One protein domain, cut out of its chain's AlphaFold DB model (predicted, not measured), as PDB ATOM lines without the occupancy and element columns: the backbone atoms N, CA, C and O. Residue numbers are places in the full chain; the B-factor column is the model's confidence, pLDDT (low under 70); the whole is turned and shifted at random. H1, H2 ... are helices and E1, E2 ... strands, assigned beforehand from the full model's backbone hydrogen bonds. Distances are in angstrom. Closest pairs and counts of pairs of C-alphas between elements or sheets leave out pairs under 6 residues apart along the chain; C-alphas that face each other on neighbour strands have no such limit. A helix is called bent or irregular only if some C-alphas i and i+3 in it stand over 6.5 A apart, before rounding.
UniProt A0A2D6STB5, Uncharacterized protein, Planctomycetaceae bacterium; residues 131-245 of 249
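What this domain is: This is residues 131 to 245 of the 249 residues of an uncharacterized protein of Planctomycetaceae bacterium (UniProt A0A2D6STB5). Two small three-stranded sheets meet edge to edge at E4 and E5, and the long helix H4 crosses over one face of the first sheet with H3 side by side with it. H1 grazes the second sheet near E5, and the short H2 comes after it. The printed part has 115 residues, with helices and strands in the order H1 H2 H3 E1 H4 E2 E3 E4 E5 E6. Both sheets are antiparallel, in the orders E1 E3 E4 and E2 E6 E5, and the class is mixed, helices and strands. The whole is compact, with a radius of gyration of the C-alphas of 13.3 A and spans of 36 by 32 by 23 A.

Where its parts are: H1, residues 131 to 139, begins at C-alpha 131 (37.123, 23.250, 22.194) and is 12.0 A long. H2 is residues 143 to 146, and H3, residues 156 to 166, measures 15.5 A. H3 is irregular: C-alphas 157 and 160 are 7.2 A apart. E1, residues 167 to 171, precedes H4, residues 175 to 191, 24.4 A long from C-alpha 175 (32.418, 43.833, 35.734). E2 is residues 199 to 203, E3 211 to 216 with 16.3 A, E4 223 to 228 with 14.5 A, and E5 234 to 236. E6, residues 240 to 244, ends at C-alpha 244 (22.928, 25.611, 23.834).

How they stand to each other: E3 is the inner strand of its sheet: N 213 and O 171 of E1 are 2.8 A apart, and N 212 and O 227 of E4 2.8 A, both within hydrogen-bond range. H4 is on this sheet at a height over the sheet of 10.1 A, across the strands at 77 degrees to E3 on the local plane; these are two layers, a helix on one face of a sheet. H3 touches H4, residues 179 to 186 alone, closest at the C-alphas of Ser 160 and Glu 183, 6.2 A, at a shallow tilt of 13 degrees, opposite ways. The closest C-alphas of E4 and E5, Phe 227 and Leu 234, are 4.5 A apart. E5 and E6 form a hairpin, with N 242 and O 234 at 2.8 A; N 200 of E2 and O 243 of E6 are 2.9 A apart. H1 grazes that sheet with residues 133 to 139, while H2 and H3 are close but not clearly touching, at 7.8 A between the C-alphas of Val 145 and Asn 166. Every O i to N i+4 pair is within range in H1 and H4, 5 of 7 in H3, and H2 is too short for one.

The domain as a whole: The C-alphas of Ser 195 and Pro 219 are farthest apart, 38.8 A. The printed part has no cut, and no link is long. Its mean pLDDT is 88.7, with residues 151 to 156 and 219 to 221 under 70.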
ATOM      1  N   ILE A 131      35.892  22.490  22.431       90.25
ATOM      2  CA  ILE A 131      37.123  23.250  22.194       90.25
ATOM      3  C   ILE A 131      37.158  23.970  20.843       90.25
ATOM      4  O   ILE A 131      37.701  25.068  20.759       90.25
ATOM      5  N   ASP A 132      36.517  23.411  19.813       93.00
ATOM      6  CA  ASP A 132      36.403  24.060  18.503       93.00
ATOM      7  C   ASP A 132      35.654  25.396  18.609       93.00
ATOM      8  O   ASP A 132      36.098  26.418  18.090       93.00
ATOM      9  N   LEU A 133      34.522  25.398  19.315       93.69
ATOM     10  CA  LEU A 133      33.653  26.569  19.433       93.69
ATOM     11  C   LEU A 133      34.205  27.606  20.408       93.69
ATOM     12  O   LEU A 133      34.034  28.802  20.196       93.69
ATOM     13  N   PHE A 134      34.905  27.157  21.445       91.19
ATOM     14  CA  PHE A 134      35.624  28.040  22.358       91.19
ATOM     15  C   PHE A 134      36.818  28.716  21.689       91.19
ATOM     16  O   PHE A 134      37.023  29.914  21.881       91.19
ATOM     17  N   THR A 135      37.570  27.979  20.869       89.69
ATOM     18  CA  THR A 135      38.652  28.555  20.062       89.69
ATOM     19  C   THR A 135      38.087  29.612  19.122       89.69
ATOM     20  O   THR A 135      38.554  30.745  19.142       89.69
ATOM     21  N   LEU A 136      37.010  29.288  18.397       92.69
ATOM     22  CA  LEU A 136      36.306  30.246  17.543       92.69
ATOM     23  C   LEU A 136      35.854  31.494  18.321       92.69
ATOM     24  O   LEU A 136      36.023  32.613  17.853       92.69
ATOM     25  N   TRP A 137      35.295  31.319  19.519       93.38
ATOM     26  CA  TRP A 137      34.850  32.428  20.364       93.38
ATOM     27  C   TRP A 137      35.997  33.364  20.775       93.38
ATOM     28  O   TRP A 137      35.841  34.585  20.731       93.38
ATOM     29  N   ILE A 138      37.158  32.804  21.127       90.75
ATOM     30  CA  ILE A 138      38.369  33.570  21.450       90.75
ATOM     31  C   ILE A 138      38.951  34.241  20.201       90.75
ATOM     32  O   ILE A 138      39.425  35.371  20.286       90.75
ATOM     33  N   GLU A 139      38.913  33.587  19.039       88.31
ATOM     34  CA  GLU A 139      39.391  34.153  17.770       88.31
ATOM     35  C   GLU A 139      38.594  35.384  17.321       88.31
ATOM     36  O   GLU A 139      39.146  36.248  16.647       88.31
ATOM     37  N   GLU A 140      37.328  35.499  17.724       89.31
ATOM     38  CA  GLU A 140      36.494  36.677  17.449       89.31
ATOM     39  C   GLU A 140      36.701  37.817  18.469       89.31
ATOM     40  O   GLU A 140      36.073  38.873  18.361       89.31
ATOM     41  N   MET A 141      37.580  37.634  19.459       90.00
ATOM     42  CA  MET A 141      38.035  38.715  20.332       90.00
ATOM     43  C   MET A 141      38.874  39.728  19.535       90.00
ATOM     44  O   MET A 141      39.656  39.319  18.675       90.00
ATOM     45  N   PRO A 142      38.787  41.039  19.841       89.38
ATOM     46  CA  PRO A 142      39.645  42.042  19.219       89.38
ATOM     47  C   PRO A 142      41.130  41.661  19.284       89.38
ATOM     48  O   PRO A 142      41.631  41.297  20.350       89.38
ATOM     49  N   ASP A 143      41.839  41.785  18.158       87.94
ATOM     50  CA  ASP A 143      43.234  41.337  18.013       87.94
ATOM     51  C   ASP A 143      44.172  41.924  19.079       87.94
ATOM     52  O   ASP A 143      44.992  41.206  19.656       87.94
ATOM     53  N   ASP A 144      44.002  43.206  19.412       85.94
ATOM     54  CA  ASP A 144      44.788  43.894  20.445       85.94
ATOM     55  C   ASP A 144      44.640  43.250  21.831       85.94
ATOM     56  O   ASP A 144      45.567  43.275  22.631       85.94
ATOM     57  N   VAL A 145      43.484  42.648  22.122       85.50
ATOM     58  CA  VAL A 145      43.228  41.944  23.386       85.50
ATOM     59  C   VAL A 145      43.686  40.495  23.281       85.50
ATOM     60  O   VAL A 145      44.309  39.970  24.205       85.50
ATOM     61  N   ARG A 146      43.425  39.852  22.138       87.88
ATOM     62  CA  ARG A 146      43.804  38.462  21.867       87.88
ATOM     63  C   ARG A 146      45.318  38.258  21.940       87.88
ATOM     64  O   ARG A 146      45.764  37.261  22.491       87.88
ATOM     65  N   THR A 147      46.113  39.222  21.476       86.62
ATOM     66  CA  THR A 147      47.589  39.192  21.572       86.62
ATOM     67  C   THR A 147      48.129  39.309  23.002       86.62
ATOM     68  O   THR A 147      49.290  38.987  23.243       86.62
ATOM     69  N   LEU A 148      47.304  39.730  23.969       84.50
ATOM     70  CA  LEU A 148      47.656  39.731  25.394       84.50
ATOM     71  C   LEU A 148      47.449  38.362  26.049       84.50
ATOM     72  O   LEU A 148      47.845  38.168  27.204       84.50
ATOM     73  N   LEU A 149      46.791  37.427  25.359       83.31
ATOM     74  CA  LEU A 149      46.663  36.060  25.836       83.31
ATOM     75  C   LEU A 149      48.019  35.354  25.698       83.31
ATOM     76  O   LEU A 149      48.662  35.447  24.652       83.31
ATOM     77  N   PRO A 150      48.480  34.660  26.750       75.38
ATOM     78  CA  PRO A 150      49.684  33.847  26.674       75.38
ATOM     79  C   PRO A 150      49.622  32.836  25.521       75.38
ATOM     80  O   PRO A 150      48.583  32.226  25.285       75.38
ATOM     81  N   HIS A 151      50.745  32.651  24.823       66.69
ATOM     82  CA  HIS A 151      50.864  31.710  23.701       66.69
ATOM     83  C   HIS A 151      51.003  30.234  24.139       66.69
ATOM     84  O   HIS A 151      51.155  29.357  23.290       66.69
ATOM     85  N   ASP A 152      50.999  29.936  25.443       55.31
ATOM     86  CA  ASP A 152      51.121  28.582  25.988       55.31
ATOM     87  C   ASP A 152      49.759  27.864  26.016       55.31
ATOM     88  O   ASP A 152      49.101  27.730  27.045       55.31
ATOM     89  N   GLY A 153      49.330  27.388  24.846       57.03
ATOM     90  CA  GLY A 153      48.052  26.692  24.657       57.03
ATOM     91  C   GLY A 153      46.926  27.633  24.226       57.03
ATOM     92  O   GLY A 153      47.172  28.725  23.726       57.03
ATOM     93  N   LEU A 154      45.667  27.225  24.413       56.75
ATOM     94  CA  LEU A 154      44.493  28.023  24.014       56.75
ATOM     95  C   LEU A 154      44.321  29.330  24.816       56.75
ATOM     96  O   LEU A 154      43.342  30.046  24.624       56.75
ATOM     97  N   GLY A 155      45.221  29.628  25.763       61.44
ATOM     98  CA  GLY A 155      45.166  30.820  26.616       61.44
ATOM     99  C   GLY A 155      43.965  30.863  27.571       61.44
ATOM    100  O   GLY A 155      43.806  31.837  28.308       61.44
ATOM    101  N   ILE A 156      43.141  29.809  27.585       69.69
ATOM    102  CA  ILE A 156      41.847  29.730  28.273       69.69
ATOM    103  C   ILE A 156      42.003  29.940  29.784       69.69
ATOM    104  O   ILE A 156      41.316  30.782  30.362       69.69
ATOM    105  N   ASP A 157      42.974  29.281  30.418       72.19
ATOM    106  CA  ASP A 157      43.188  29.372  31.873       72.19
ATOM    107  C   ASP A 157      43.633  30.772  32.326       72.19
ATOM    108  O   ASP A 157      43.461  31.174  33.481       72.19
ATOM    109  N   ASN A 158      44.209  31.541  31.402       82.44
ATOM    110  CA  ASN A 158      44.684  32.893  31.649       82.44
ATOM    111  C   ASN A 158      43.686  33.962  31.186       82.44
ATOM    112  O   ASN A 158      43.849  35.124  31.566       82.44
ATOM    113  N   LEU A 159      42.634  33.580  30.448       87.31
ATOM    114  CA  LEU A 159      41.642  34.486  29.874       87.31
ATOM    115  C   LEU A 159      41.046  35.400  30.943       87.31
ATOM    116  O   LEU A 159      41.173  36.619  30.851       87.31
ATOM    117  N   SER A 160      40.493  34.837  32.018       85.81
ATOM    118  CA  SER A 160      39.877  35.623  33.094       85.81
ATOM    119  C   SER A 160      40.860  36.603  33.733       85.81
ATOM    120  O   SER A 160      40.496  37.732  34.054       85.81
ATOM    121  N   ARG A 161      42.137  36.224  33.880       87.50
ATOM    122  CA  ARG A 161      43.172  37.121  34.415       87.50
ATOM    123  C   ARG A 161      43.485  38.261  33.447       87.50
ATOM    124  O   ARG A 161      43.627  39.399  33.895       87.50
ATOM    125  N   THR A 162      43.594  37.969  32.154       88.12
ATOM    126  CA  THR A 162      43.826  38.973  31.109       88.12
ATOM    127  C   THR A 162      42.655  39.945  31.030       88.12
ATOM    128  O   THR A 162      42.867  41.156  31.081       88.12
ATOM    129  N   LEU A 163      41.420  39.446  31.026       89.56
ATOM    130  CA  LEU A 163      40.224  40.287  31.040       89.56
ATOM    131  C   LEU A 163      40.160  41.145  32.302       89.56
ATOM    132  O   LEU A 163      39.902  42.343  32.206       89.56
ATOM    133  N   ARG A 164      40.492  40.581  33.473       90.94
ATOM    134  CA  ARG A 164      40.504  41.328  34.738       90.94
ATOM    135  C   ARG A 164      41.437  42.542  34.721       90.94
ATOM    136  O   ARG A 164      41.194  43.505  35.438       90.94
ATOM    137  N   ARG A 165      42.527  42.470  33.954       90.25
ATOM    138  CA  ARG A 165      43.546  43.526  33.873       90.25
ATOM    139  C   ARG A 165      43.243  44.586  32.822       90.25
ATOM    140  O   ARG A 165      43.637  45.727  33.024       90.25
ATOM    141  N   ASN A 166      42.605  44.196  31.721       90.31
ATOM    142  CA  ASN A 166      42.526  45.032  30.520       90.31
ATOM    143  C   ASN A 166      41.111  45.538  30.206       90.31
ATOM    144  O   ASN A 166      40.962  46.454  29.401       90.31
ATOM    145  N   THR A 167      40.073  44.965  30.819       93.81
ATOM    146  CA  THR A 167      38.695  45.437  30.619       93.81
ATOM    147  C   THR A 167      38.480  46.737  31.392       93.81
ATOM    148  O   THR A 167      38.704  46.790  32.601       93.81
ATOM    149  N   LEU A 168      38.017  47.773  30.700       94.25
ATOM    150  CA  LEU A 168      37.682  49.078  31.267       94.25
ATOM    151  C   LEU A 168      36.235  49.146  31.762       94.25
ATOM    152  O   LEU A 168      35.957  49.772  32.784       94.25
ATOM    153  N   ALA A 169      35.313  48.531  31.023       95.25
ATOM    154  CA  ALA A 169      33.887  48.554  31.320       95.25
ATOM    155  C   ALA A 169      33.183  47.313  30.765       95.25
ATOM    156  O   ALA A 169      33.704  46.629  29.882       95.25
ATOM    157  N   THR A 170      31.981  47.055  31.271       96.69
ATOM    158  CA  THR A 170      31.071  46.018  30.779       96.69
ATOM    159  C   THR A 170      29.645  46.558  30.727       96.69
ATOM    160  O   THR A 170      29.300  47.440  31.513       96.69
ATOM    161  N   ASP A 171      28.827  46.040  29.816       95.75
ATOM    162  CA  ASP A 171      27.403  46.379  29.669       95.75
ATOM    163  C   ASP A 171      26.651  45.134  29.175       95.75
ATOM    164  O   ASP A 171      27.177  44.481  28.279       95.75
ATOM    165  N   PRO A 172      25.483  44.745  29.727       95.94
ATOM    166  CA  PRO A 172      24.747  45.383  30.823       95.94
ATOM    167  C   PRO A 172      25.153  44.906  32.222       95.94
ATOM    168  O   PRO A 172      24.697  45.458  33.224       95.94
ATOM    169  N   LEU A 173      25.966  43.854  32.316       95.62
ATOM    170  CA  LEU A 173      26.396  43.312  33.599       95.62
ATOM    171  C   LEU A 173      27.457  44.185  34.263       95.62
ATOM    172  O   LEU A 173      28.223  44.889  33.604       95.62
ATOM    173  N   SER A 174      27.558  44.064  35.589       96.25
ATOM    174  CA  SER A 174      28.717  44.576  36.310       96.25
ATOM    175  C   SER A 174      29.986  43.836  35.870       96.25
ATOM    176  O   SER A 174      29.939  42.701  35.383       96.25
ATOM    177  N   PHE A 175      31.144  44.458  36.077       94.88
ATOM    178  CA  PHE A 175      32.418  43.833  35.734       94.88
ATOM    179  C   PHE A 175      32.655  42.529  36.509       94.88
ATOM    180  O   PHE A 175      33.093  41.538  35.928       94.88
ATOM    181  N   SER A 176      32.325  42.492  37.806       93.81
ATOM    182  CA  SER A 176      32.467  41.276  38.616       93.81
ATOM    183  C   SER A 176      31.585  40.143  38.106       93.81
ATOM    184  O   SER A 176      32.067  39.018  37.995       93.81
ATOM    185  N   ASP A 177      30.335  40.443  37.744       95.56
ATOM    186  CA  ASP A 177      29.403  39.432  37.242       95.56
ATOM    187  C   ASP A 177      29.843  38.923  35.869       95.56
ATOM    188  O   ASP A 177      29.871  37.714  35.642       95.56
ATOM    189  N   SER A 178      30.268  39.831  34.984       94.75
ATOM    190  CA  SER A 178      30.784  39.481  33.659       94.75
ATOM    191  C   SER A 178      31.962  38.515  33.751       94.75
ATOM    192  O   SER A 178      31.987  37.490  33.072       94.75
ATOM    193  N   VAL A 179      32.924  38.802  34.632       92.62
ATOM    194  CA  VAL A 179      34.087  37.928  34.804       92.62
ATOM    195  C   VAL A 179      33.691  36.581  35.406       92.62
ATOM    196  O   VAL A 179      34.182  35.557  34.941       92.62
ATOM    197  N   SER A 180      32.778  36.540  36.380       93.12
ATOM    198  CA  SER A 180      32.290  35.270  36.932       93.12
ATOM    199  C   SER A 180      31.542  34.419  35.900       93.12
ATOM    200  O   SER A 180      31.631  33.193  35.936       93.12
ATOM    201  N   VAL A 181      30.820  35.033  34.957       94.19
ATOM    202  CA  VAL A 181      30.222  34.305  33.827       94.19
ATOM    203  C   VAL A 181      31.310  33.705  32.940       94.19
ATOM    204  O   VAL A 181      31.244  32.514  32.645       94.19
ATOM    205  N   ILE A 182      32.326  34.490  32.575       92.94
ATOM    206  CA  ILE A 182      33.433  34.019  31.735       92.94
ATOM    207  C   ILE A 182      34.218  32.896  32.417       92.94
ATOM    208  O   ILE A 182      34.534  31.908  31.768       92.94
ATOM    209  N   GLU A 183      34.477  32.993  33.722       91.62
ATOM    210  CA  GLU A 183      35.139  31.933  34.492       91.62
ATOM    211  C   GLU A 183      34.360  30.613  34.428       91.62
ATOM    212  O   GLU A 183      34.957  29.576  34.159       91.62
ATOM    213  N   ARG A 184      33.027  30.648  34.566       92.00
ATOM    214  CA  ARG A 184      32.179  29.450  34.419       92.00
ATOM    215  C   ARG A 184      32.158  28.907  32.993       92.00
ATOM    216  O   ARG A 184      32.131  27.698  32.792       92.00
ATOM    217  N   ILE A 185      32.132  29.799  32.005       90.62
ATOM    218  CA  ILE A 185      32.195  29.452  30.583       90.62
ATOM    219  C   ILE A 185      33.513  28.716  30.289       90.62
ATOM    220  O   ILE A 185      33.492  27.637  29.703       90.62
ATOM    221  N   VAL A 186      34.638  29.249  30.771       89.44
ATOM    222  CA  VAL A 186      35.975  28.645  30.679       89.44
ATOM    223  C   VAL A 186      36.045  27.297  31.402       89.44
ATOM    224  O   VAL A 186      36.516  26.317  30.832       89.44
ATOM    225  N   GLU A 187      35.536  27.216  32.631       89.06
ATOM    226  CA  GLU A 187      35.498  25.974  33.408       89.06
ATOM    227  C   GLU A 187      34.721  24.871  32.669       89.06
ATOM    228  O   GLU A 187      35.227  23.762  32.499       89.06
ATOM    229  N   ALA A 188      33.545  25.198  32.124       87.25
ATOM    230  CA  ALA A 188      32.730  24.265  31.346       87.25
ATOM    231  C   ALA A 188      33.391  23.821  30.025       87.25
ATOM    232  O   ALA A 188      33.107  22.724  29.528       87.25
ATOM    233  N   ALA A 189      34.251  24.664  29.439       86.00
ATOM    234  CA  ALA A 189      35.061  24.316  28.271       86.00
ATOM    235  C   ALA A 189      36.120  23.264  28.614       86.00
ATOM    236  O   ALA A 189      36.332  22.322  27.850       86.00
ATOM    237  N   ASN A 190      36.762  23.439  29.771       87.00
ATOM    238  CA  ASN A 190      37.883  22.627  30.233       87.00
ATOM    239  C   ASN A 190      37.454  21.288  30.852       87.00
ATOM    240  O   ASN A 190      38.263  20.365  30.890       87.00
ATOM    241  N   GLU A 191      36.211  21.157  31.325       90.38
ATOM    242  CA  GLU A 191      35.719  19.916  31.942       90.38
ATOM    243  C   GLU A 191      35.730  18.723  30.968       90.38
ATOM    244  O   GLU A 191      36.138  17.623  31.337       90.38
ATOM    245  N   ASP A 192      35.317  18.940  29.714       90.44
ATOM    246  CA  ASP A 192      35.345  17.918  28.659       90.44
ATOM    247  C   ASP A 192      35.515  18.564  27.267       90.44
ATOM    248  O   ASP A 192      34.547  18.678  26.504       90.44
ATOM    249  N   PRO A 193      36.729  19.027  26.913       90.06
ATOM    250  CA  PRO A 193      36.971  19.806  25.692       90.06
ATOM    251  C   PRO A 193      36.724  19.012  24.398       90.06
ATOM    252  O   PRO A 193      36.402  19.590  23.349       90.06
ATOM    253  N   ALA A 194      36.866  17.685  24.465       92.00
ATOM    254  CA  ALA A 194      36.708  16.776  23.336       92.00
ATOM    255  C   ALA A 194      35.253  16.333  23.111       92.00
ATOM    256  O   ALA A 194      34.947  15.814  22.036       92.00
ATOM    257  N   SER A 195      34.348  16.560  24.070       94.00
ATOM    258  CA  SER A 195      32.921  16.284  23.873       94.00
ATOM    259  C   SER A 195      32.339  17.055  22.694       94.00
ATOM    260  O   SER A 195      32.617  18.241  22.493       94.00
ATOM    261  N   GLN A 196      31.503  16.369  21.914       94.31
ATOM    262  CA  GLN A 196      30.740  16.999  20.842       94.31
ATOM    263  C   GLN A 196      29.805  18.053  21.426       94.31
ATOM    264  O   GLN A 196      29.150  17.827  22.442       94.31
ATOM    265  N   PHE A 197      29.741  19.203  20.769       92.44
ATOM    266  CA  PHE A 197      28.818  20.254  21.151       92.44
ATOM    267  C   PHE A 197      27.445  20.016  20.517       92.44
ATOM    268  O   PHE A 197      27.341  19.725  19.320       92.44
ATOM    269  N   GLU A 198      26.393  20.185  21.316       88.88
ATOM    270  CA  GLU A 198      25.004  20.150  20.866       88.88
ATOM    271  C   GLU A 198      24.347  21.512  21.104       88.88
ATOM    272  O   GLU A 198      24.214  21.981  22.236       88.88
ATOM    273  N   GLY A 199      23.939  22.157  20.019       91.44
ATOM    274  CA  GLY A 199      23.292  23.458  20.054       91.44
ATOM    275  C   GLY A 199      23.164  24.043  18.660       91.44
ATOM    276  O   GLY A 199      23.664  23.477  17.687       91.44
ATOM    277  N   ASP A 200      22.512  25.193  18.591       93.00
ATOM    278  CA  ASP A 200      22.228  25.900  17.355       93.00
ATOM    279  C   ASP A 200      23.075  27.162  17.239       93.00
ATOM    280  O   ASP A 200      23.311  27.879  18.211       93.00
ATOM    281  N   LEU A 201      23.483  27.479  16.013       93.88
ATOM    282  CA  LEU A 201      24.005  28.799  15.697       93.88
ATOM    283  C   LEU A 201      22.864  29.666  15.164       93.88
ATOM    284  O   LEU A 201      22.352  29.434  14.066       93.88
ATOM    285  N   LEU A 202      22.461  30.657  15.951       93.69
ATOM    286  CA  LEU A 202      21.338  31.536  15.654       93.69
ATOM    287  C   LEU A 202      21.837  32.935  15.293       93.69
ATOM    288  O   LEU A 202      22.779  33.425  15.918       93.69
ATOM    289  N   PRO A 203      21.214  33.621  14.323       93.81
ATOM    290  CA  PRO A 203      21.467  35.037  14.116       93.81
ATOM    291  C   PRO A 203      21.159  35.848  15.383       93.81
ATOM    292  O   PRO A 203      20.189  35.586  16.094       93.81
ATOM    293  N   ILE A 204      21.970  36.865  15.648       94.00
ATOM    294  CA  ILE A 204      21.891  37.696  16.855       94.00
ATOM    295  C   ILE A 204      20.574  38.479  16.967       94.00
ATOM    296  O   ILE A 204      20.142  38.812  18.060       94.00
ATOM    297  N   ASP A 205      19.904  38.753  15.848       93.94
ATOM    298  CA  ASP A 205      18.591  39.407  15.815       93.94
ATOM    299  C   ASP A 205      17.437  38.455  16.187       93.94
ATOM    300  O   ASP A 205      16.295  38.890  16.340       93.94
ATOM    301  N   LYS A 206      17.723  37.154  16.323       93.31
ATOM    302  CA  LYS A 206      16.783  36.139  16.810       93.31
ATOM    303  C   LYS A 206      16.869  35.917  18.310       93.31
ATOM    304  O   LYS A 206      15.946  35.316  18.856       93.31
ATOM    305  N   THR A 207      17.924  36.391  18.973       90.38
ATOM    306  CA  THR A 207      17.968  36.357  20.434       90.38
ATOM    307  C   THR A 207      17.199  37.539  21.020       90.38
ATOM    308  O   THR A 207      17.300  38.673  20.554       90.38
ATOM    309  N   THR A 208      16.397  37.265  22.046       91.25
ATOM    310  CA  THR A 208      15.757  38.297  22.875       91.25
ATOM    311  C   THR A 208      16.590  38.639  24.107       91.25
ATOM    312  O   THR A 208      16.225  39.537  24.864       91.25
ATOM    313  N   GLU A 209      17.669  37.895  24.345       93.38
ATOM    314  CA  GLU A 209      18.529  38.066  25.505       93.38
ATOM    315  C   GLU A 209      19.482  39.255  25.322       93.38
ATOM    316  O   GLU A 209      20.084  39.405  24.253       93.38
ATOM    317  N   PRO A 210      19.669  40.094  26.357       95.06
ATOM    318  CA  PRO A 210      20.725  41.093  26.366       95.06
ATOM    319  C   PRO A 210      22.106  40.476  26.144       95.06
ATOM    320  O   PRO A 210      22.429  39.422  26.698       95.06
ATOM    321  N   ILE A 211      22.941  41.169  25.375       96.69
ATOM    322  CA  ILE A 211      24.306  40.742  25.066       96.69
ATOM    323  C   ILE A 211      25.270  41.522  25.930       96.69
ATOM    324  O   ILE A 211      25.208  42.746  25.966       96.69
ATOM    325  N   THR A 212      26.141  40.795  26.622       97.12
ATOM    326  CA  THR A 212      27.191  41.381  27.439       97.12
ATOM    327  C   THR A 212      28.417  41.681  26.589       97.12
ATOM    328  O   THR A 212      29.019  40.779  25.999       97.12
ATOM    329  N   SER A 213      28.786  42.954  26.565       96.56
ATOM    330  CA  SER A 213      29.973  43.480  25.905       96.56
ATOM    331  C   SER A 213      31.045  43.834  26.926       96.56
ATOM    332  O   SER A 213      30.751  44.371  27.996       96.56
ATOM    333  N   LEU A 214      32.301  43.540  26.589       95.94
ATOM    334  CA  LEU A 214      33.485  43.975  27.325       95.94
ATOM    335  C   LEU A 214      34.191  45.056  26.504       95.94
ATOM    336  O   LEU A 214      34.426  44.873  25.311       95.94
ATOM    337  N   PHE A 215      34.543  46.165  27.148       94.69
ATOM    338  CA  PHE A 215      35.226  47.293  26.518       94.69
ATOM    339  C   PHE A 215      36.665  47.371  27.015       94.69
ATOM    340  O   PHE A 215      36.898  47.316  28.225       94.69
ATOM    341  N   PHE A 216      37.620  47.533  26.105       92.25
ATOM    342  CA  PHE A 216      39.052  47.557  26.416       92.25
ATOM    343  C   PHE A 216      39.681  48.910  26.086       92.25
ATOM    344  O   PHE A 216      39.123  49.704  25.325       92.25
ATOM    345  N   ASP A 217      40.850  49.177  26.665       85.12
ATOM    346  CA  ASP A 217      41.638  50.359  26.321       85.12
ATOM    347  C   ASP A 217      42.266  50.197  24.930       85.12
ATOM    348  O   ASP A 217      42.761  49.122  24.589       85.12
ATOM    349  N   GLY A 218      42.235  51.246  24.107       75.62
ATOM    350  CA  GLY A 218      42.768  51.197  22.747       75.62
ATOM    351  C   GLY A 218      42.238  52.300  21.827       75.62
ATOM    352  O   GLY A 218      41.227  52.937  22.127       75.62
ATOM    353  N   PRO A 219      42.892  52.526  20.670       64.56
ATOM    354  CA  PRO A 219      42.606  53.644  19.762       64.56
ATOM    355  C   PRO A 219      41.176  53.659  19.196       64.56
ATOM    356  O   PRO A 219      40.751  54.681  18.661       64.56
ATOM    357  N   LEU A 220      40.432  52.555  19.332       69.94
ATOM    358  CA  LEU A 220      39.034  52.425  18.914       69.94
ATOM    359  C   LEU A 220      38.096  51.924  20.025       69.94
ATOM    360  O   LEU A 220      36.963  51.584  19.710       69.94
ATOM    361  N   VAL A 221      38.548  51.880  21.289       65.88
ATOM    362  CA  VAL A 221      37.847  51.227  22.418       65.88
ATOM    363  C   VAL A 221      37.253  49.886  21.969       65.88
ATOM    364  O   VAL A 221      36.038  49.789  21.777       65.88
ATOM    365  N   PRO A 222      38.098  48.873  21.688       81.19
ATOM    366  CA  PRO A 222      37.608  47.633  21.115       81.19
ATOM    367  C   PRO A 222      36.500  47.048  21.997       81.19
ATOM    368  O   PRO A 222      36.656  46.916  23.211       81.19
ATOM    369  N   GLU A 223      35.366  46.751  21.372       92.00
ATOM    370  CA  GLU A 223      34.231  46.084  21.998       92.00
ATOM    371  C   GLU A 223      34.320  44.593  21.675       92.00
ATOM    372  O   GLU A 223      34.429  44.208  20.509       92.00
ATOM    373  N   TRP A 224      34.230  43.750  22.698       94.19
ATOM    374  CA  TRP A 224      34.017  42.320  22.523       94.19
ATOM    375  C   TRP A 224      32.641  41.933  23.043       94.19
ATOM    376  O   TRP A 224      32.400  41.898  24.250       94.19
ATOM    377  N   ARG A 225      31.735  41.631  22.114       95.50
ATOM    378  CA  ARG A 225      30.409  41.085  22.409       95.50
ATOM    379  C   ARG A 225      30.598  39.615  22.748       95.50
ATOM    380  O   ARG A 225      30.830  38.811  21.856       95.50
ATOM    381  N   ALA A 226      30.583  39.289  24.034       94.31
ATOM    382  CA  ALA A 226      31.130  38.027  24.511       94.31
ATOM    383  C   ALA A 226      30.049  36.950  24.678       94.31
ATOM    384  O   ALA A 226      30.210  35.834  24.186       94.31
ATOM    385  N   PHE A 227      28.944  37.257  25.355       96.31
ATOM    386  CA  PHE A 227      27.913  36.260  25.665       96.31
ATOM    387  C   PHE A 227      26.535  36.888  25.903       96.31
ATOM    388  O   PHE A 227      26.428  38.086  26.160       96.31
ATOM    389  N   THR A 228      25.469  36.090  25.841       95.62
ATOM    390  CA  THR A 228      24.105  36.519  26.195       95.62
ATOM    391  C   THR A 228      23.822  36.382  27.692       95.62
ATOM    392  O   THR A 228      24.462  35.616  28.408       95.62
ATOM    393  N   THR A 229      22.824  37.102  28.196       87.94
ATOM    394  CA  THR A 229      22.351  36.990  29.582       87.94
ATOM    395  C   THR A 229      20.827  36.886  29.606       87.94
ATOM    396  O   THR A 229      20.177  37.684  28.938       87.94
ATOM    397  N   PRO A 230      20.224  35.963  30.378       85.81
ATOM    398  CA  PRO A 230      20.845  35.077  31.365       85.81
ATOM    399  C   PRO A 230      21.374  33.735  30.816       85.81
ATOM    400  O   PRO A 230      21.957  32.987  31.598       85.81
ATOM    401  N   GLY A 231      21.196  33.407  29.529       81.19
ATOM    402  CA  GLY A 231      21.559  32.098  28.962       81.19
ATOM    403  C   GLY A 231      23.063  31.785  28.941       81.19
ATOM    404  O   GLY A 231      23.464  30.619  28.933       81.19
ATOM    405  N   HIS A 232      23.916  32.814  29.006       90.38
ATOM    406  CA  HIS A 232      25.374  32.698  28.882       90.38
ATOM    407  C   HIS A 232      25.802  32.024  27.572       90.38
ATOM    408  O   HIS A 232      26.822  31.332  27.537       90.38
ATOM    409  N   ASP A 233      25.010  32.171  26.511       93.38
ATOM    410  CA  ASP A 233      25.339  31.632  25.197       93.38
ATOM    411  C   ASP A 233      26.461  32.452  24.565       93.38
ATOM    412  O   ASP A 233      26.513  33.674  24.717       93.38
ATOM    413  N   LEU A 234      27.382  31.783  23.870       95.31
ATOM    414  CA  LEU A 234      28.559  32.439  23.301       95.31
ATOM    415  C   LEU A 234      28.158  33.279  22.094       95.31
ATOM    416  O   LEU A 234      27.462  32.801  21.199       95.31
ATOM    417  N   VAL A 235      28.629  34.517  22.035       95.81
ATOM    418  CA  VAL A 235      28.445  35.371  20.860       95.81
ATOM    419  C   VAL A 235      29.641  35.175  19.931       95.81
ATOM    420  O   VAL A 235      30.782  35.385  20.326       95.81
ATOM    421  N   ILE A 236      29.384  34.744  18.697       93.88
ATOM    422  CA  ILE A 236      30.409  34.484  17.683       93.88
ATOM    423  C   ILE A 236      30.401  35.626  16.664       93.88
ATOM    424  O   ILE A 236      29.454  35.806  15.882       93.88
ATOM    425  N   GLY A 237      31.475  36.413  16.679       88.62
ATOM    426  CA  GLY A 237      31.577  37.656  15.926       88.62
ATOM    427  C   GLY A 237      30.505  38.657  16.357       88.62
ATOM    428  O   GLY A 237      30.154  38.761  17.525       88.62
ATOM    429  N   ASN A 238      29.938  39.392  15.400       89.50
ATOM    430  CA  ASN A 238      28.909  40.407  15.677       89.50
ATOM    431  C   ASN A 238      27.492  39.991  15.264       89.50
ATOM    432  O   ASN A 238      26.572  40.810  15.303       89.50
ATOM    433  N   GLN A 239      27.325  38.750  14.808       93.62
ATOM    434  CA  GLN A 239      26.146  38.334  14.048       93.62
ATOM    435  C   GLN A 239      25.506  37.044  14.546       93.62
ATOM    436  O   GLN A 239      24.369  36.781  14.161       93.62
ATOM    437  N   TRP A 240      26.186  36.263  15.386       95.62
ATOM    438  CA  TRP A 240      25.740  34.919  15.733       95.62
ATOM    439  C   TRP A 240      25.809  34.668  17.234       95.62
ATOM    440  O   TRP A 240      26.691  35.172  17.922       95.62
ATOM    441  N   VAL A 241      24.873  33.864  17.721       95.69
ATOM    442  CA  VAL A 241      24.816  33.348  19.085       95.69
ATOM    443  C   VAL A 241      24.806  31.832  19.006       95.69
ATOM    444  O   VAL A 241      24.029  31.246  18.251       95.69
ATOM    445  N   LEU A 242      25.675  31.202  19.781       94.75
ATOM    446  CA  LEU A 242      25.733  29.764  19.951       94.75
ATOM    447  C   LEU A 242      24.792  29.355  21.087       94.75
ATOM    448  O   LEU A 242      25.207  29.270  22.243       94.75
ATOM    449  N   ALA A 243      23.528  29.124  20.742       90.81
ATOM    450  CA  ALA A 243      22.485  28.739  21.678       90.81
ATOM    451  C   ALA A 243      22.630  27.266  22.059       90.81
ATOM    452  O   ALA A 243      22.520  26.372  21.213       90.81
ATOM    453  N   ARG A 244      22.877  26.991  23.340       85.50
ATOM    454  CA  ARG A 244      22.928  25.611  23.834       85.50
ATOM    455  C   ARG A 244      21.524  25.027  23.894       85.50
ATOM    456  O   ARG A 244      20.591  25.673  24.367       85.50
ATOM    457  N   HIS A 245      21.376  23.763  23.500       78.44
ATOM    458  CA  HIS A 245      20.196  23.019  23.915       78.44
ATOM    459  C   HIS A 245      20.332  22.768  25.414       78.44
ATOM    460  O   HIS A 245      21.089  21.892  25.833       78.44
TER     461      HIS A 245